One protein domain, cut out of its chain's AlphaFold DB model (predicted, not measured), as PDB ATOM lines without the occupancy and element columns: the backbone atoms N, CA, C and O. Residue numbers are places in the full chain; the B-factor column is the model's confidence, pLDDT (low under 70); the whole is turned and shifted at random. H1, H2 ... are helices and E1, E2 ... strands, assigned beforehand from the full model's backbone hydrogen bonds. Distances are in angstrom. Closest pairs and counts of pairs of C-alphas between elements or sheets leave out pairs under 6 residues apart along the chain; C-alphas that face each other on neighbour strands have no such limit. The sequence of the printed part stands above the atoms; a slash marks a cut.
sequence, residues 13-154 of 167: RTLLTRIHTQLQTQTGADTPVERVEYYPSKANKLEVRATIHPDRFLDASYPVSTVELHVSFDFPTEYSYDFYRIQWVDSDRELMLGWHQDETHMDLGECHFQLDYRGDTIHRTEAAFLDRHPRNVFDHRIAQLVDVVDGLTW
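Overview. This is residues 13 to 154 of the 167 residues of an uncharacterized protein of Halorubrum arcis JCM 13916 (UniProt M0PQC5). One twisted sheet of seven strands makes a wall, with two helices, H1 and H3, over one face and the other face bare. H1 lies along E2 near the E1 edge, the longer H3 slants over E4, and the short H2 sits at one end of the sheet, packing on the last part of H3. The printed part has 142 residues with three named helices and seven named strands, in the order H1 E1 E2 H2 E3 E4 E5 E6 E7 H3; the sheet's order is E1 E2 E3 E4 E5 E6 E7, antiparallel throughout. The class is mixed, helices and strands, in two layers, helices on one face of a sheet. The whole is compact, with a radius of gyration of the C-alphas of 14.9 A and spans of 43 by 37 by 24 A.

Arrangement. The printed part begins with H1, residues 13 to 24, and a short link leads to the edge strand E1, residues 33 to 40. E1 and E2, residues 45 to 52, form a hairpin; N 37 and O 49 are 2.8 A apart, within hydrogen-bond range. H1 is on the sheet at a height of 8.1 A, over E2 and along the strands, at 12 degrees to E2 on the local plane. The closest C-alphas of H1 and E2 are those of His 20 and Val 48, 6.1 A apart. After a tight link comes H2, residues 54 to 58, which only grazes the sheet with residues 54 to 57. E3, residues 67 to 74, is the antiparallel neighbour of E2, with N 50 and O 69 at 2.9 A. E3 begins a meander, each strand the antiparallel neighbour of the one before, that goes on through E4, residues 83 to 90, E5, residues 95 to 101, E6, residues 112 to 117, and the edge strand E7, residues 120 to 126. Across its hairpins, N 70 and O 87 of E3 and E4 are 2.8 A apart, N 88 and O 97 of E4 and E5 2.8 A, N 98 and O 114 of E5 and E6 3.0 A, and N 115 and O 123 of E6 and E7 2.9 A. H3, residues 134 to 150, is on the same face as H1, at a height of 9.1 A over the sheet. H3 lies over E4, and at 30.2 degrees to it on the local plane it runs only just slantwise to the strands. The closest C-alphas of these two are those of Ile 86 and Arg 141, 7.3 A apart. H1 and H3 only just touch, with 3 pairs of C-alphas within 8 A, made by residues 15 to 19 and 134 to 135; the closest are those of Leu 15 and Arg 135, 7.2 A apart. They run the same way at a steep tilt of 43 degrees. H2 touches residues 146 to 150 of H3, the closest C-alphas being those of Leu 58 and Val 146 at 5.8 A. H1 and H2 are apart. Every O i to N i+4 pair is within hydrogen-bond range in H1 and H2, and 12 of 13 are in H3.

Along the chain. H1 begins at C-alpha 13, (195.425, 177.506, 204.739), and is 16.1 A long. E1 measures 19.1 A, E2 19.5 A and H2 5.8 A. E3 begins at C-alpha 67, (180.604, 158.451, 203.803), and is 23.6 A long; E4 follows with 22.9 A, E5 with 19.6 A, E6 with 16.6 A and E7 with 18.0 A. H3 is 24.4 A long and ends at C-alpha 150, (173.815, 159.045, 191.369).

Size, cuts and confidence. The two C-alphas farthest apart are those of Ala 29 and Asp 107, 44.4 A. The printed part has no cut and no long link. The mean pLDDT of the printed part is 95.3, and no printed residue is under 70.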
ATOM      1  N   ARG A  13     196.014 177.432 203.399       92.31
ATOM      2  CA  ARG A  13     195.425 177.506 204.739       92.31
ATOM      3  C   ARG A  13     194.125 178.312 204.740       92.31
ATOM      4  O   ARG A  13     193.157 177.915 205.397       92.31
ATOM      5  N   THR A  14     194.096 179.422 204.016       93.44
ATOM      6  CA  THR A  14     192.947 180.317 203.871       93.44
ATOM      7  C   THR A  14     191.835 179.631 203.096       93.44
ATOM      8  O   THR A  14     190.691 179.642 203.555       93.44
ATOM      9  N   LEU A  15     192.151 178.975 201.973       95.44
ATOM     10  CA  LEU A  15     191.161 178.231 201.198       95.44
ATOM     11  C   LEU A  15     190.535 177.099 202.018       95.44
ATOM     12  O   LEU A  15     189.315 177.061 202.157       95.44
ATOM     13  N   LEU A  16     191.351 176.230 202.621       97.06
ATOM     14  CA  LEU A  16     190.838 175.112 203.418       97.06
ATOM     15  C   LEU A  16     190.037 175.598 204.630       97.06
ATOM     16  O   LEU A  16     189.058 174.969 205.014       97.06
ATOM     17  N   THR A  17     190.382 176.754 205.208       96.44
ATOM     18  CA  THR A  17     189.565 177.357 206.275       96.44
ATOM     19  C   THR A  17     188.192 177.800 205.768       96.44
ATOM     20  O   THR A  17     187.193 177.611 206.463       96.44
ATOM     21  N   ARG A  18     188.117 178.361 204.556       96.50
ATOM     22  CA  ARG A  18     186.848 178.760 203.929       96.50
ATOM     23  C   ARG A  18     185.989 177.548 203.570       96.50
ATOM     24  O   ARG A  18     184.802 177.576 203.871       96.50
ATOM     25  N   ILE A  19     186.583 176.498 203.001       97.88
ATOM     26  CA  ILE A  19     185.887 175.239 202.679       97.88
ATOM     27  C   ILE A  19     185.372 174.572 203.956       97.88
ATOM     28  O   ILE A  19     184.194 174.238 204.035       97.88
ATOM     29  N   HIS A  20     186.218 174.458 204.989       98.25
ATOM     30  CA  HIS A  20     185.813 173.940 206.301       98.25
ATOM     31  C   HIS A  20     184.619 174.717 206.854       98.25
ATOM     32  O   HIS A  20     183.610 174.118 207.206       98.25
ATOM     33  N   THR A  21     184.688 176.053 206.843       97.69
ATOM     34  CA  THR A  21     183.588 176.908 207.313       97.69
ATOM     35  C   THR A  21     182.315 176.683 206.494       97.69
ATOM     36  O   THR A  21     181.246 176.534 207.073       97.69
ATOM     37  N   GLN A  22     182.413 176.615 205.163       96.62
ATOM     38  CA  GLN A  22     181.272 176.377 204.272       96.62
ATOM     39  C   GLN A  22     180.590 175.030 204.548       96.62
ATOM     40  O   GLN A  22     179.366 174.975 204.646       96.62
ATOM     41  N   LEU A  23     181.355 173.952 204.709       97.19
ATOM     42  CA  LEU A  23     180.798 172.644 205.059       97.19
ATOM     43  C   LEU A  23     180.222 172.651 206.482       97.19
ATOM     44  O   LEU A  23     179.142 172.124 206.714       97.19
ATOM     45  N   GLN A  24     180.884 173.326 207.426       96.62
ATOM     46  CA  GLN A  24     180.417 173.428 208.808       96.62
ATOM     47  C   GLN A  24     179.065 174.152 208.910       96.62
ATOM     48  O   GLN A  24     178.244 173.791 209.750       96.62
ATOM     49  N   THR A  25     178.797 175.144 208.050       94.31
ATOM     50  CA  THR A  25     177.477 175.808 208.009       94.31
ATOM     51  C   THR A  25     176.336 174.889 207.574       94.31
ATOM     52  O   THR A  25     175.180 175.234 207.783       94.31
ATOM     53  N   GLN A  26     176.653 173.722 207.010       92.06
ATOM     54  CA  GLN A  26     175.691 172.702 206.597       92.06
ATOM     55  C   GLN A  26     175.580 171.560 207.617       92.06
ATOM     56  O   GLN A  26     175.078 170.500 207.268       92.06
ATOM     57  N   THR A  27     176.062 171.761 208.851       93.06
ATOM     58  CA  THR A  27     175.902 170.800 209.955       93.06
ATOM     59  C   THR A  27     174.672 171.111 210.803       93.06
ATOM     60  O   THR A  27     174.342 172.275 211.034       93.06
ATOM     61  N   GLY A  28     174.003 170.073 211.302       86.94
ATOM     62  CA  GLY A  28     172.792 170.194 212.113       86.94
ATOM     63  C   GLY A  28     171.881 168.971 212.016       86.94
ATOM     64  O   GLY A  28     172.153 168.035 211.261       86.94
ATOM     65  N   ALA A  29     170.781 168.987 212.773       83.75
ATOM     66  CA  ALA A  29     169.733 167.977 212.636       83.75
ATOM     67  C   ALA A  29     169.155 168.017 211.211       83.75
ATOM     68  O   ALA A  29     168.922 169.100 210.678       83.75
ATOM     69  N   ASP A  30     168.969 166.845 210.604       86.88
ATOM     70  CA  ASP A  30     168.413 166.673 209.252       86.88
ATOM     71  C   ASP A  30     169.204 167.350 208.114       86.88
ATOM     72  O   ASP A  30     168.680 167.581 207.028       86.88
ATOM     73  N   THR A  31     170.492 167.631 208.329       93.81
ATOM     74  CA  THR A  31     171.398 168.157 207.292       93.81
ATOM     75  C   THR A  31     172.264 167.050 206.673       93.81
ATOM     76  O   THR A  31     172.416 165.984 207.289       93.81
ATOM     77  N   PRO A  32     172.834 167.259 205.468       95.31
ATOM     78  CA  PRO A  32     173.696 166.268 204.829       95.31
ATOM     79  C   PRO A  32     175.087 166.154 205.459       95.31
ATOM     80  O   PRO A  32     175.727 165.125 205.285       95.31
ATOM     81  N   VAL A  33     175.578 167.161 206.190       97.88
ATOM     82  CA  VAL A  33     176.922 167.126 206.788       97.88
ATOM     83  C   VAL A  33     176.820 166.812 208.278       97.88
ATOM     84  O   VAL A  33     176.296 167.605 209.055       97.88
ATOM     85  N   GLU A  34     177.367 165.678 208.708       97.50
ATOM     86  CA  GLU A  34     177.398 165.305 210.128       97.50
ATOM     87  C   GLU A  34     178.533 166.030 210.866       97.50
ATOM     88  O   GLU A  34     178.346 166.610 211.939       97.50
ATOM     89  N   ARG A  35     179.738 166.003 210.288       97.56
ATOM     90  CA  ARG A  35     180.959 166.521 210.917       97.56
ATOM     91  C   ARG A  35     181.929 167.036 209.867       97.56
ATOM     92  O   ARG A  35     181.978 166.505 208.766       97.56
ATOM     93  N   VAL A  36     182.733 168.039 210.227       98.44
ATOM     94  CA  VAL A  36     183.811 168.566 209.381       98.44
ATOM     95  C   VAL A  36     185.089 168.735 210.191       98.44
ATOM     96  O   VAL A  36     185.123 169.458 211.191       98.44
ATOM     97  N   GLU A  37     186.174 168.124 209.734       98.00
ATOM     98  CA  GLU A  37     187.461 168.099 210.423       98.00
ATOM     99  C   GLU A  37     188.602 168.499 209.487       98.00
ATOM    100  O   GLU A  37     188.511 168.417 208.261       98.00
ATOM    101  N   TYR A  38     189.699 168.964 210.079       98.38
ATOM    102  CA  TYR A  38     190.957 169.122 209.358       98.38
ATOM    103  C   TYR A  38     191.786 167.860 209.524       98.38
ATOM    104  O   TYR A  38     191.946 167.383 210.649       98.38
ATOM    105  N   TYR A  39     192.399 167.403 208.439       97.56
ATOM    106  CA  TYR A  39     193.326 166.282 208.461       97.56
ATOM    107  C   TYR A  39     194.766 166.738 208.144       97.56
ATOM    108  O   TYR A  39     194.952 167.585 207.262       97.56
ATOM    109  N   PRO A  40     195.792 166.197 208.835       95.94
ATOM    110  CA  PRO A  40     195.689 165.300 209.995       95.94
ATOM    111  C   PRO A  40     195.269 166.016 211.288       95.94
ATOM    112  O   PRO A  40     194.935 165.358 212.267       95.94
ATOM    113  N   SER A  41     195.316 167.356 211.339       95.19
ATOM    114  CA  SER A  41     194.857 168.109 212.513       95.19
ATOM    115  C   SER A  41     194.517 169.569 212.199       95.19
ATOM    116  O   SER A  41     194.913 170.129 211.183       95.19
ATOM    117  N   LYS A  42     193.864 170.266 213.138       92.44
ATOM    118  CA  LYS A  42     193.609 171.719 213.040       92.44
ATOM    119  C   LYS A  42     194.893 172.564 212.960       92.44
ATOM    120  O   LYS A  42     194.870 173.665 212.398       92.44
ATOM    121  N   ALA A  43     195.992 172.078 213.541       92.00
ATOM    122  CA  ALA A  43     197.296 172.734 213.465       92.00
ATOM    123  C   ALA A  43     197.911 172.559 212.067       92.00
ATOM    124  O   ALA A  43     198.315 173.550 211.454       92.00
ATOM    125  N   ASN A  44     197.879 171.328 211.544       92.31
ATOM    126  CA  ASN A  44     198.378 170.963 210.221       92.31
ATOM    127  C   ASN A  44     197.219 170.687 209.246       92.31
ATOM    128  O   ASN A  44     196.766 169.553 209.112       92.31
ATOM    129  N   LYS A  45     196.731 171.749 208.598       93.62
ATOM    130  CA  LYS A  45     195.576 171.711 207.690       93.62
ATOM    131  C   LYS A  45     196.017 171.292 206.286       93.62
ATOM    132  O   LYS A  45     196.289 172.159 205.455       93.62
ATOM    133  N   LEU A  46     196.120 169.989 206.038       95.69
ATOM    134  CA  LEU A  46     196.435 169.466 204.705       95.69
ATOM    135  C   LEU A  46     195.170 169.198 203.892       95.69
ATOM    136  O   LEU A  46     195.149 169.471 202.695       95.69
ATOM    137  N   GLU A  47     194.120 168.726 204.559       97.75
ATOM    138  CA  GLU A  47     192.832 168.405 203.948       97.75
ATOM    139  C   GLU A  47     191.686 168.869 204.852       97.75
ATOM    140  O   GLU A  47     191.848 169.021 206.071       97.75
ATOM    141  N   VAL A  48     190.518 169.068 204.251       98.62
ATOM    142  CA  VAL A  48     189.232 169.099 204.947       98.62
ATOM    143  C   VAL A  48     188.536 167.775 204.665       98.62
ATOM    144  O   VAL A  48     188.422 167.380 203.505       98.62
ATOM    145  N   ARG A  49     188.082 167.101 205.719       98.56
ATOM    146  CA  ARG A  49     187.273 165.886 205.622       98.56
ATOM    147  C   ARG A  49     185.913 166.142 206.233       98.56
ATOM    148  O   ARG A  49     185.837 166.703 207.327       98.56
ATOM    149  N   ALA A  50     184.859 165.778 205.521       98.56
ATOM    150  CA  ALA A  50     183.501 165.879 206.024       98.56
ATOM    151  C   ALA A  50     182.841 164.507 206.046       98.56
ATOM    152  O   ALA A  50     182.858 163.810 205.038       98.56
ATOM    153  N   THR A  51     182.242 164.144 207.175       98.62
ATOM    154  CA  THR A  51     181.338 162.998 207.268       98.62
ATOM    155  C   THR A  51     179.982 163.428 206.729       98.62
ATOM    156  O   THR A  51     179.418 164.422 207.198       98.62
ATOM    157  N   ILE A  52     179.479 162.705 205.735       98.31
ATOM    158  CA  ILE A  52     178.281 163.050 204.971       98.31
ATOM    159  C   ILE A  52     177.238 161.952 205.140       98.31
ATOM    160  O   ILE A  52     177.575 160.776 205.028       98.31
ATOM    161  N   HIS A  53     175.980 162.335 205.350       97.94
ATOM    162  CA  HIS A  53     174.816 161.473 205.171       97.94
ATOM    163  C   HIS A  53     174.456 161.443 203.681       97.94
ATOM    164  O   HIS A  53     173.940 162.437 203.156       97.94
ATOM    165  N   PRO A  54     174.784 160.354 202.968       97.50
ATOM    166  CA  PRO A  54     174.706 160.324 201.514       97.50
ATOM    167  C   PRO A  54     173.268 160.412 201.007       97.50
ATOM    168  O   PRO A  54     173.034 161.023 199.972       97.50
ATOM    169  N   ASP A  55     172.305 159.891 201.764       96.12
ATOM    170  CA  ASP A  55     170.887 159.955 201.426       96.12
ATOM    171  C   ASP A  55     170.365 161.392 201.313       96.12
ATOM    172  O   ASP A  55     169.650 161.740 200.377       96.12
ATOM    173  N   ARG A  56     170.788 162.251 202.242       95.62
ATOM    174  CA  ARG A  56     170.436 163.675 202.269       95.62
ATOM    175  C   ARG A  56     171.264 164.503 201.297       95.62
ATOM    176  O   ARG A  56     170.790 165.520 200.809       95.62
ATOM    177  N   PHE A  57     172.520 164.119 201.078       95.69
ATOM    178  CA  PHE A  57     173.422 164.840 200.180       95.69
ATOM    179  C   PHE A  57     173.041 164.640 198.711       95.69
ATOM    180  O   PHE A  57     173.124 165.584 197.931       95.69
ATOM    181  N   LEU A  58     172.620 163.425 198.359       95.12
ATOM    182  CA  LEU A  58     172.210 163.046 197.007       95.12
ATOM    183  C   LEU A  58     170.708 163.237 196.760       95.12
ATOM    184  O   LEU A  58     170.281 163.175 195.616       95.12
ATOM    185  N   ASP A  59     169.913 163.429 197.820       94.62
ATOM    186  CA  ASP A  59     168.443 163.363 197.773       94.62
ATOM    187  C   ASP A  59     167.932 162.027 197.182       94.62
ATOM    188  O   ASP A  59     166.936 161.956 196.462       94.62
ATOM    189  N   ALA A  60     168.649 160.936 197.471       94.06
ATOM    190  CA  ALA A  60     168.409 159.603 196.922       94.06
ATOM    191  C   ALA A  60     168.871 158.515 197.899       94.06
ATOM    192  O   ALA A  60     169.788 158.719 198.681       94.06
ATOM    193  N   SER A  61     168.279 157.317 197.859       94.00
ATOM    194  CA  SER A  61     168.719 156.227 198.744       94.00
ATOM    195  C   SER A  61     170.164 155.816 198.454       94.00
ATOM    196  O   SER A  61     170.502 155.544 197.303       94.00
ATOM    197  N   TYR A  62     170.976 155.650 199.497       96.12
ATOM    198  CA  TYR A  62     172.353 155.177 199.378       96.12
ATOM    199  C   TYR A  62     172.614 153.992 200.332       96.12
ATOM    200  O   TYR A  62     171.995 153.935 201.396       96.12
ATOM    201  N   PRO A  63     173.481 153.012 199.991       95.44
ATOM    202  CA  PRO A  63     173.571 151.749 200.745       95.44
ATOM    203  C   PRO A  63     174.137 151.838 202.168       95.44
ATOM    204  O   PRO A  63     173.979 150.889 202.934       95.44
ATOM    205  N   VAL A  64     174.815 152.934 202.509       97.19
ATOM    206  CA  VAL A  64     175.461 153.149 203.814       97.19
ATOM    207  C   VAL A  64     174.984 154.463 204.421       97.19
ATOM    208  O   VAL A  64     174.567 155.371 203.705       97.19
ATOM    209  N   SER A  65     175.035 154.569 205.748       96.94
ATOM    210  CA  SER A  65     174.508 155.730 206.478       96.94
ATOM    211  C   SER A  65     175.420 156.952 206.450       96.94
ATOM    212  O   SER A  65     174.956 158.071 206.675       96.94
ATOM    213  N   THR A  66     176.717 156.735 206.239       98.12
ATOM    214  CA  THR A  66     177.727 157.790 206.221       98.12
ATOM    215  C   THR A  66     178.839 157.462 205.242       98.12
ATOM    216  O   THR A  66     179.250 156.310 205.136       98.12
ATOM    217  N   VAL A  67     179.371 158.494 204.599       98.62
ATOM    218  CA  VAL A  67     180.604 158.451 203.803       98.62
ATOM    219  C   VAL A  67     181.508 159.616 204.207       98.62
ATOM    220  O   VAL A  67     181.094 160.489 204.974       98.62
ATOM    221  N   GLU A  68     182.716 159.681 203.656       98.75
ATOM    222  CA  GLU A  68     183.584 160.848 203.778       98.75
ATOM    223  C   GLU A  68     183.730 161.597 202.445       98.75
ATOM    224  O   GLU A  68     183.892 161.007 201.378       98.75
ATOM    225  N   LEU A  69     183.715 162.926 202.512       98.75
ATOM    226  CA  LEU A  69     184.170 163.819 201.453       98.75
ATOM    227  C   LEU A  69     185.565 164.329 201.822       98.75
ATOM    228  O   LEU A  69     185.723 165.025 202.827       98.75
ATOM    229  N   HIS A  70     186.570 164.013 201.010       98.75
ATOM    230  CA  HIS A  70     187.948 164.471 201.186       98.75
ATOM    231  C   HIS A  70     188.266 165.605 200.216       98.75
ATOM    232  O   HIS A  70     188.046 165.477 199.013       98.75
ATOM    233  N   VAL A  71     188.818 166.702 200.738       98.69
ATOM    234  CA  VAL A  71     189.145 167.900 199.958       98.69
ATOM    235  C   VAL A  71     190.545 168.386 200.298       98.69
ATOM    236  O   VAL A  71     190.819 168.779 201.436       98.69
ATOM    237  N   SER A  72     191.421 168.434 199.303       98.06
ATOM    238  CA  SER A  72     192.746 169.037 199.407       98.06
ATOM    239  C   SER A  72     193.004 169.977 198.234       98.06
ATOM    240  O   SER A  72     192.451 169.816 197.149       98.06
ATOM    241  N   PHE A  73     193.836 170.983 198.484       97.00
ATOM    242  CA  PHE A  73     194.327 171.915 197.480       97.00
ATOM    243  C   PHE A  73     195.809 172.170 197.725       97.00
ATOM    244  O   PHE A  73     196.248 172.198 198.881       97.00
ATOM    245  N   ASP A  74     196.556 172.402 196.656       94.50
ATOM    246  CA  ASP A  74     197.918 172.908 196.712       94.50
ATOM    247  C   ASP A  74     198.175 173.963 195.640       94.50
ATOM    248  O   ASP A  74     197.481 174.016 194.631       94.50
ATOM    249  N   PHE A  75     199.161 174.821 195.880       92.56
ATOM    250  CA  PHE A  75     199.446 175.985 195.038       92.56
ATOM    251  C   PHE A  75     200.928 176.022 194.655       92.56
ATOM    252  O   PHE A  75     201.653 176.909 195.116       92.56
ATOM    253  N   PRO A  76     201.396 175.034 193.870       91.06
ATOM    254  CA  PRO A  76     202.795 174.957 193.475       91.06
ATOM    255  C   PRO A  76     203.181 176.155 192.601       91.06
ATOM    256  O   PRO A  76     202.379 176.660 191.812       91.06
ATOM    257  N   THR A  77     204.420 176.621 192.737       88.94
ATOM    258  CA  THR A  77     204.942 177.756 191.958       88.94
ATOM    259  C   THR A  77     205.456 177.349 190.582       88.94
ATOM    260  O   THR A  77     205.655 178.197 189.714       88.94
ATOM    261  N   GLU A  78     205.669 176.051 190.385       90.69
ATOM    262  CA  GLU A  78     206.252 175.441 189.192       90.69
ATOM    263  C   GLU A  78     205.204 175.171 188.103       90.69
ATOM    264  O   GLU A  78     205.565 174.961 186.945       90.69
ATOM    265  N   TYR A  79     203.916 175.209 188.457       88.56
ATOM    266  CA  TYR A  79     202.800 174.940 187.554       88.56
ATOM    267  C   TYR A  79     201.955 176.197 187.336       88.56
ATOM    268  O   TYR A  79     201.801 177.050 188.210       88.56
ATOM    269  N   SER A  80     201.381 176.317 186.139       88.25
ATOM    270  CA  SER A  80     200.494 177.434 185.782       88.25
ATOM    271  C   SER A  80     199.090 177.305 186.390       88.25
ATOM    272  O   SER A  80     198.312 178.258 186.357       88.25
ATOM    273  N   TYR A  81     198.782 176.156 186.989       88.81
ATOM    274  CA  TYR A  81     197.497 175.808 187.578       88.81
ATOM    275  C   TYR A  81     197.661 175.288 189.012       88.81
ATOM    276  O   TYR A  81     198.752 174.920 189.440       88.81
ATOM    277  N   ASP A  82     196.564 175.319 189.767       92.44
ATOM    278  CA  ASP A  82     196.518 174.857 191.159       92.44
ATOM    279  C   ASP A  82     196.356 173.345 191.219       92.44
ATOM    280  O   ASP A  82     195.777 172.770 190.311       92.44
ATOM    281  N   PHE A  83     196.795 172.693 192.286       95.56
ATOM    282  CA  PHE A  83     196.518 171.279 192.498       95.56
ATOM    283  C   PHE A  83     195.309 171.090 193.404       95.56
ATOM    284  O   PHE A  83     195.070 171.893 194.311       95.56
ATOM    285  N   TYR A  84     194.542 170.024 193.188       97.50
ATOM    286  CA  TYR A  84     193.469 169.635 194.092       97.50
ATOM    287  C   TYR A  84     193.154 168.146 194.031       97.50
ATOM    288  O   TYR A  84     193.355 167.479 193.018       97.50
ATOM    289  N   ARG A  85     192.568 167.657 195.123       98.19
ATOM    290  CA  ARG A  85     191.911 166.356 195.188       98.19
ATOM    291  C   ARG A  85     190.563 166.515 195.878       98.19
ATOM    292  O   ARG A  85     190.506 167.004 197.006       98.19
ATOM    293  N   ILE A  86     189.487 166.134 195.197       98.50
ATOM    294  CA  ILE A  86     188.116 166.165 195.728       98.50
ATOM    295  C   ILE A  86     187.520 164.783 195.512       98.50
ATOM    296  O   ILE A  86     187.326 164.384 194.364       98.50
ATOM    297  N   GLN A  87     187.277 164.048 196.598       97.88
ATOM    298  CA  GLN A  87     186.909 162.633 196.536       97.88
ATOM    299  C   GLN A  87     185.768 162.271 197.480       97.88
ATOM    300  O   GLN A  87     185.772 162.657 198.648       97.88
ATOM    301  N   TRP A  88     184.851 161.457 196.970       98.69
ATOM    302  CA  TRP A  88     183.901 160.666 197.738       98.69
ATOM    303  C   TRP A  88     184.561 159.368 198.190       98.69
ATOM    304  O   TRP A  88     185.189 158.679 197.381       98.69
ATOM    305  N   VAL A  89     184.428 159.045 199.471       98.75
ATOM    306  CA  VAL A  89     185.073 157.901 200.116       98.75
ATOM    307  C   VAL A  89     184.033 157.127 200.908       98.75
ATOM    308  O   VAL A  89     183.577 157.545 201.970       98.75
ATOM    309  N   ASP A  90     183.670 155.970 200.379       98.38
ATOM    310  CA  ASP A  90     182.768 155.012 200.995       98.38
ATOM    311  C   ASP A  90     183.588 153.799 201.441       98.38
ATOM    312  O   ASP A  90     183.835 152.856 200.685       98.38
ATOM    313  N   SER A  91     184.075 153.879 202.679       97.69
ATOM    314  CA  SER A  91     184.969 152.879 203.267       97.69
ATOM    315  C   SER A  91     184.295 151.517 203.444       97.69
ATOM    316  O   SER A  91     184.944 150.494 203.242       97.69
ATOM    317  N   ASP A  92     182.997 151.492 203.753       97.44
ATOM    318  CA  ASP A  92     182.222 150.260 203.957       97.44
ATOM    319  C   ASP A  92     182.093 149.448 202.661       97.44
ATOM    320  O   ASP A  92     182.042 148.215 202.685       97.44
ATOM    321  N   ARG A  93     182.057 150.133 201.513       97.00
ATOM    322  CA  ARG A  93     182.035 149.504 200.183       97.00
ATOM    323  C   ARG A  93     183.409 149.440 199.524       97.00
ATOM    324  O   ARG A  93     183.485 148.972 198.388       97.00
ATOM    325  N   GLU A  94     184.461 149.903 200.198       97.88
ATOM    326  CA  GLU A  94     185.814 150.058 199.653       97.88
ATOM    327  C   GLU A  94     185.820 150.811 198.309       97.88
ATOM    328  O   GLU A  94     186.482 150.402 197.356       97.88
ATOM    329  N   LEU A  95     185.029 151.879 198.214       98.38
ATOM    330  CA  LEU A  95     184.795 152.657 197.002       98.38
ATOM    331  C   LEU A  95     185.322 154.080 197.196       98.38
ATOM    332  O   LEU A  95     184.903 154.783 198.116       98.38
ATOM    333  N   MET A  96     186.194 154.534 196.299       98.44
ATOM    334  CA  MET A  96     186.648 155.924 196.270       98.44
ATOM    335  C   MET A  96     186.520 156.467 194.859       98.44
ATOM    336  O   MET A  96     186.938 155.815 193.910       98.44
ATOM    337  N   LEU A  97     185.960 157.662 194.702       98.25
ATOM    338  CA  LEU A  97     185.871 158.294 193.392       98.25
ATOM    339  C   LEU A  97     186.016 159.806 193.476       98.25
ATOM    340  O   LEU A  97     185.673 160.405 194.494       98.25
ATOM    341  N   GLY A  98     186.534 160.429 192.423       97.94
ATOM    342  CA  GLY A  98     186.631 161.882 192.352       97.94
ATOM    343  C   GLY A  98     187.706 162.389 191.404       97.94
ATOM    344  O   GLY A  98     188.251 161.643 190.592       97.94
ATOM    345  N   TRP A  99     188.012 163.676 191.531       98.12
ATOM    346  CA  TRP A  99     188.902 164.398 190.625       98.12
ATOM    347  C   TRP A  99     190.234 164.722 191.277       98.12
ATOM    348  O   TRP A  99     190.293 165.120 192.447       98.12
ATOM    349  N   HIS A 100     191.281 164.577 190.476       97.44
ATOM    350  CA  HIS A 100     192.666 164.840 190.824       97.44
ATOM    351  C   HIS A 100     193.237 165.772 189.762       97.44
ATOM    352  O   HIS A 100     193.134 165.515 188.564       97.44
ATOM    353  N   GLN A 101     193.801 166.877 190.219       96.31
ATOM    354  CA  GLN A 101     194.588 167.799 189.421       96.31
ATOM    355  C   GLN A 101     195.911 167.928 190.159       96.31
ATOM    356  O   GLN A 101     195.991 168.603 191.181       96.31
ATOM    357  N   ASP A 102     196.907 167.181 189.714       93.88
ATOM    358  CA  ASP A 102     198.222 167.096 190.334       93.88
ATOM    359  C   ASP A 102     199.274 166.749 189.272       93.88
ATOM    360  O   ASP A 102     199.011 166.822 188.074       93.88
ATOM    361  N   GLU A 103     200.496 166.441 189.698       92.62
ATOM    362  CA  GLU A 103     201.589 166.081 188.790       92.62
ATOM    363  C   GLU A 103     201.582 164.605 188.366       92.62
ATOM    364  O   GLU A 103     202.489 164.145 187.664       92.62
ATOM    365  N   THR A 104     200.589 163.834 188.811       90.12
ATOM    366  CA  THR A 104     200.460 162.425 188.457       90.12
ATOM    367  C   THR A 104     199.595 162.277 187.215       90.12
ATOM    368  O   THR A 104     198.661 163.036 186.980       90.12
ATOM    369  N   HIS A 105     199.905 161.268 186.400       91.88
ATOM    370  CA  HIS A 105     199.077 160.904 185.244       91.88
ATOM    371  C   HIS A 105     198.878 162.050 184.241       91.88
ATOM    372  O   HIS A 105     197.816 162.198 183.647       91.88
ATOM    373  N   MET A 106     199.943 162.830 184.029       89.31
ATOM    374  CA  MET A 106     200.004 163.953 183.085       89.31
ATOM    375  C   MET A 106     199.668 163.566 181.633       89.31
ATOM    376  O   MET A 106     199.404 164.434 180.806       89.31
ATOM    377  N   ASP A 107     199.692 162.272 181.300       94.06
ATOM    378  CA  ASP A 107     199.219 161.735 180.024       94.06
ATOM    379  C   ASP A 107     197.697 161.869 179.827       94.06
ATOM    380  O   ASP A 107     197.229 161.789 178.693       94.06
ATOM    381  N   LEU A 108     196.942 162.124 180.901       93.38
ATOM    382  CA  LEU A 108     195.493 162.357 180.904       93.38
ATOM    383  C   LEU A 108     195.115 163.849 180.938       93.38
ATOM    384  O   LEU A 108     193.956 164.171 181.177       93.38
ATOM    385  N   GLY A 109     196.079 164.750 180.724       92.62
ATOM    386  CA  GLY A 109     195.879 166.196 180.820       92.62
ATOM    387  C   GLY A 109     196.069 166.739 182.238       92.62
ATOM    388  O   GLY A 109     196.633 166.078 183.109       92.62
ATOM    389  N   GLU A 110     195.633 167.978 182.469       94.44
ATOM    390  CA  GLU A 110     195.828 168.678 183.744       94.44
ATOM    391  C   GLU A 110     194.955 168.120 184.874       94.44
ATOM    392  O   GLU A 110     195.315 168.236 186.042       94.44
ATOM    393  N   CYS A 111     193.804 167.529 184.548       96.12
ATOM    394  CA  CYS A 111     192.887 166.942 185.515       96.12
ATOM    395  C   CYS A 111     192.416 165.573 185.028       96.12
ATOM    396  O   CYS A 111     192.075 165.393 183.862       96.12
ATOM    397  N   HIS A 112     192.300 164.628 185.953       96.56
ATOM    398  CA  HIS A 112     191.718 163.324 185.680       96.56
ATOM    399  C   HIS A 112     190.678 162.948 186.735       96.56
ATOM    400  O   HIS A 112     190.699 163.416 187.878       96.56
ATOM    401  N   PHE A 113     189.744 162.094 186.333       97.19
ATOM    402  CA  PHE A 113     188.838 161.400 187.229       97.19
ATOM    403  C   PHE A 113     189.394 160.014 187.545       97.19
ATOM    404  O   PHE A 113     189.941 159.335 186.671       97.19
ATOM    405  N   GLN A 114     189.224 159.576 188.788       97.44
ATOM    406  CA  GLN A 114     189.623 158.253 189.248       97.44
ATOM    407  C   GLN A 114     188.486 157.592 190.022       97.44
ATOM    408  O   GLN A 114     187.834 158.234 190.842       97.44
ATOM    409  N   LEU A 115     188.303 156.294 189.780       97.94
ATOM    410  CA  LEU A 115     187.446 155.392 190.537       97.94
ATOM    411  C   LEU A 115     188.276 154.193 191.005       97.94
ATOM    412  O   LEU A 115     188.752 153.384 190.198       97.94
ATOM    413  N   ASP A 116     188.375 154.067 192.321       98.31
ATOM    414  CA  ASP A 116     189.003 152.963 193.021       98.31
ATOM    415  C   ASP A 116     187.932 152.082 193.666       98.31
ATOM    416  O   ASP A 116     186.935 152.568 194.213       98.31
ATOM    417  N   TYR A 117     188.139 150.771 193.604       98.31
ATOM    418  CA  TYR A 117     187.265 149.786 194.224       98.31
ATOM    419  C   TYR A 117     188.094 148.632 194.782       98.31
ATOM    420  O   TYR A 117     188.877 148.030 194.047       98.31
ATOM    421  N   ARG A 118     187.911 148.310 196.070       97.06
ATOM    422  CA  ARG A 118     188.643 147.238 196.778       97.06
ATOM    423  C   ARG A 118     190.166 147.370 196.683       97.06
ATOM    424  O   ARG A 118     190.883 146.390 196.509       97.06
ATOM    425  N   GLY A 119     190.649 148.607 196.773       94.62
ATOM    426  CA  GLY A 119     192.075 148.936 196.733       94.62
ATOM    427  C   GLY A 119     192.683 149.055 195.332       94.62
ATOM    428  O   GLY A 119     193.812 149.527 195.228       94.62
ATOM    429  N   ASP A 120     191.951 148.704 194.271       97.06
ATOM    430  CA  ASP A 120     192.423 148.818 192.890       97.06
ATOM    431  C   ASP A 120     191.817 150.035 192.185       97.06
ATOM    432  O   ASP A 120     190.603 150.250 192.234       97.06
ATOM    433  N   THR A 121     192.631 150.776 191.428       96.94
ATOM    434  CA  THR A 121     192.121 151.749 190.452       96.94
ATOM    435  C   THR A 121     191.515 151.006 189.268       96.94
ATOM    436  O   THR A 121     192.227 150.459 188.423       96.94
ATOM    437  N   ILE A 122     190.183 150.977 189.196       96.44
ATOM    438  CA  ILE A 122     189.451 150.230 188.165       96.44
ATOM    439  C   ILE A 122     189.057 151.082 186.963       96.44
ATOM    440  O   ILE A 122     188.741 150.526 185.907       96.44
ATOM    441  N   HIS A 123     189.058 152.404 187.119       95.31
ATOM    442  CA  HIS A 123     188.816 153.343 186.039       95.31
ATOM    443  C   HIS A 123     189.554 154.655 186.306       95.31
ATOM    444  O   HIS A 123     189.529 155.185 187.417       95.31
ATOM    445  N   ARG A 124     190.204 155.172 185.266       95.50
ATOM    446  CA  ARG A 124     190.846 156.480 185.263       95.50
ATOM    447  C   ARG A 124     190.738 157.075 183.871       95.50
ATOM    448  O   ARG A 124     190.958 156.365 182.888       95.50
ATOM    449  N   THR A 125     190.385 158.347 183.788       95.38
ATOM    450  CA  THR A 125     190.190 159.024 182.507       95.38
ATOM    451  C   THR A 125     190.390 160.528 182.650       95.38
ATOM    452  O   THR A 125     190.354 161.051 183.764       95.38
ATOM    453  N   GLU A 126     190.637 161.204 181.532       95.12
ATOM    454  CA  GLU A 126     190.690 162.666 181.459       95.12
ATOM    455  C   GLU A 126     189.388 163.276 181.996       95.12
ATOM    456  O   GLU A 126     188.304 162.711 181.840       95.12
ATOM    457  N   ALA A 127     189.492 164.437 182.637       94.12
ATOM    458  CA  ALA A 127     188.344 165.234 183.042       94.12
ATOM    459  C   ALA A 127     188.593 166.703 182.705       94.12
ATOM    460  O   ALA A 127     189.731 167.171 182.778       94.12
ATOM    461  N   ALA A 128     187.534 167.460 182.401       93.31
ATOM    462  CA  ALA A 128     187.686 168.860 182.017       93.31
ATOM    463  C   ALA A 128     188.506 169.666 183.039       93.31
ATOM    464  O   ALA A 128     188.160 169.733 184.222       93.31
ATOM    465  N   PHE A 129     189.564 170.329 182.572       92.94
ATOM    466  CA  PHE A 129     190.316 171.295 183.366       92.94
ATOM    467  C   PHE A 129     189.460 172.537 183.670       92.94
ATOM    468  O   PHE A 129     188.820 173.113 182.787       92.94
ATOM    469  N   LEU A 130     189.464 172.981 184.930       92.19
ATOM    470  CA  LEU A 130     188.683 174.132 185.379       92.19
ATOM    471  C   LEU A 130     189.593 175.334 185.656       92.19
ATOM    472  O   LEU A 130     190.059 175.514 186.780       92.19
ATOM    473  N   ASP A 131     189.764 176.209 184.659       87.38
ATOM    474  CA  ASP A 131     190.450 177.506 184.813       87.38
ATOM    475  C   ASP A 131     189.581 178.500 185.606       87.38
ATOM    476  O   ASP A 131     188.920 179.394 185.067       87.38
ATOM    477  N   ARG A 132     189.455 178.258 186.914       87.56
ATOM    478  CA  ARG A 132     188.569 178.995 187.821       87.56
ATOM    479  C   ARG A 132     189.253 179.224 189.159       87.56
ATOM    480  O   ARG A 132     190.162 178.511 189.561       87.56
ATOM    481  N   HIS A 133     188.747 180.205 189.905       91.06
ATOM    482  CA  HIS A 133     189.155 180.398 191.292       91.06
ATOM    483  C   HIS A 133     188.942 179.094 192.094       91.06
ATOM    484  O   HIS A 133     187.852 178.526 191.991       91.06
ATOM    485  N   PRO A 134     189.890 178.640 192.938       93.31
ATOM    486  CA  PRO A 134     189.829 177.330 193.607       93.31
ATOM    487  C   PRO A 134     188.539 177.044 194.386       93.31
ATOM    488  O   PRO A 134     188.042 175.924 194.413       93.31
ATOM    489  N   ARG A 135     187.936 178.077 194.985       92.88
ATOM    490  CA  ARG A 135     186.614 177.943 195.618       92.88
ATOM    491  C   ARG A 135     185.517 177.540 194.621       92.88
ATOM    492  O   ARG A 135     184.697 176.694 194.935       92.88
ATOM    493  N   ASN A 136     185.530 178.117 193.425       94.19
ATOM    494  CA  ASN A 136     184.554 177.802 192.385       94.19
ATOM    495  C   ASN A 136     184.818 176.413 191.789       94.19
ATOM    496  O   ASN A 136     183.876 175.760 191.362       94.19
ATOM    497  N   VAL A 137     186.082 175.964 191.758       96.31
ATOM    498  CA  VAL A 137     186.433 174.572 191.426       96.31
ATOM    499  C   VAL A 137     185.782 173.626 192.429       96.31
ATOM    500  O   VAL A 137     185.102 172.697 192.015       96.31
ATOM    501  N   PHE A 138     185.925 173.901 193.731       97.50
ATOM    502  CA  PHE A 138     185.260 173.122 194.774       97.50
ATOM    503  C   PHE A 138     183.742 173.073 194.564       97.50
ATOM    504  O   PHE A 138     183.199 171.986 194.410       97.50
ATOM    505  N   ASP A 139     183.072 174.224 194.468       96.56
ATOM    506  CA  ASP A 139     181.611 174.268 194.302       96.56
ATOM    507  C   ASP A 139     181.147 173.509 193.040       96.56
ATOM    508  O   ASP A 139     180.152 172.788 193.074       96.56
ATOM    509  N   HIS A 140     181.897 173.615 191.937       96.44
ATOM    510  CA  HIS A 140     181.587 172.906 190.696       96.44
ATOM    511  C   HIS A 140     181.781 171.390 190.818       96.44
ATOM    512  O   HIS A 140     180.895 170.632 190.430       96.44
ATOM    513  N   ARG A 141     182.903 170.933 191.390       97.06
ATOM    514  CA  ARG A 141     183.167 169.499 191.579       97.06
ATOM    515  C   ARG A 141     182.208 168.861 192.574       97.06
ATOM    516  O   ARG A 141     181.858 167.708 192.389       97.06
ATOM    517  N   ILE A 142     181.746 169.592 193.588       97.00
ATOM    518  CA  ILE A 142     180.710 169.103 194.507       97.00
ATOM    519  C   ILE A 142     179.378 168.885 193.789       97.00
ATOM    520  O   ILE A 142     178.746 167.862 194.021       97.00
ATOM    521  N   ALA A 143     178.980 169.789 192.889       95.00
ATOM    522  CA  ALA A 143     177.785 169.583 192.073       95.00
ATOM    523  C   ALA A 143     177.932 168.358 191.153       95.00
ATOM    524  O   ALA A 143     177.080 167.479 191.176       95.00
ATOM    525  N   GLN A 144     179.053 168.241 190.431       95.44
ATOM    526  CA  GLN A 144     179.316 167.075 189.575       95.44
ATOM    527  C   GLN A 144     179.418 165.766 190.365       95.44
ATOM    528  O   GLN A 144     179.098 164.702 189.846       95.44
ATOM    529  N   LEU A 145     179.882 165.815 191.616       96.06
ATOM    530  CA  LEU A 145     179.992 164.626 192.455       96.06
ATOM    531  C   LEU A 145     178.623 163.992 192.707       96.06
ATOM    532  O   LEU A 145     178.534 162.768 192.717       96.06
ATOM    533  N   VAL A 146     177.574 164.805 192.870       94.94
ATOM    534  CA  VAL A 146     176.196 164.312 193.002       94.94
ATOM    535  C   VAL A 146     175.799 163.535 191.748       94.94
ATOM    536  O   VAL A 146     175.413 162.375 191.865       94.94
ATOM    537  N   ASP A 147     176.000 164.118 190.563       93.75
ATOM    538  CA  ASP A 147     175.662 163.483 189.282       93.75
ATOM    539  C   ASP A 147     176.439 162.170 189.061       93.75
ATOM    540  O   ASP A 147     175.892 161.167 188.602       93.75
ATOM    541  N   VAL A 148     177.728 162.150 189.414       95.06
ATOM    542  CA  VAL A 148     178.589 160.967 189.264       95.06
ATOM    543  C   VAL A 148     178.189 159.842 190.217       95.06
ATOM    544  O   VAL A 148     178.185 158.675 189.816       95.06
ATOM    545  N   VAL A 149     177.888 160.167 191.476       95.31
ATOM    546  CA  VAL A 149     177.507 159.164 192.477       95.31
ATOM    547  C   VAL A 149     176.110 158.615 192.186       95.31
ATOM    548  O   VAL A 149     175.922 157.402 192.282       95.31
ATOM    549  N   ASP A 150     175.162 159.465 191.782       92.31
ATOM    550  CA  ASP A 150     173.815 159.045 191.369       92.31
ATOM    551  C   ASP A 150     173.851 158.189 190.089       92.31
ATOM    552  O   ASP A 150     173.195 157.153 189.990       92.31
ATOM    553  N   GLY A 151     174.721 158.545 189.139       92.06
ATOM    554  CA  GLY A 151     174.941 157.789 187.905       92.06
ATOM    555  C   GLY A 151     175.729 156.483 188.068       92.06
ATOM    556  O   GLY A 151     175.947 155.777 187.079       92.06
ATOM    557  N   LEU A 152     176.189 156.136 189.276       93.94
ATOM    558  CA  LEU A 152     177.034 154.965 189.497       93.94
ATOM    559  C   LEU A 152     176.261 153.665 189.245       93.94
ATOM    560  O   LEU A 152     175.364 153.274 189.994       93.94
ATOM    561  N   THR A 153     176.679 152.916 188.229       94.12
ATOM    562  CA  THR A 153     176.071 151.624 187.890       94.12
ATOM    563  C   THR A 153     176.870 150.464 188.469       94.12
ATOM    564  O   THR A 153     178.087 150.539 188.632       94.12
ATOM    565  N   TRP A 154     176.183 149.363 188.776       94.56
ATOM    566  CA  TRP A 154     176.791 148.156 189.336       94.56
ATOM    567  C   TRP A 154     176.497 146.962 188.436       94.56
ATOM    568  O   TRP A 154     175.351 146.535 188.316       94.56
TER     569      TRP A 154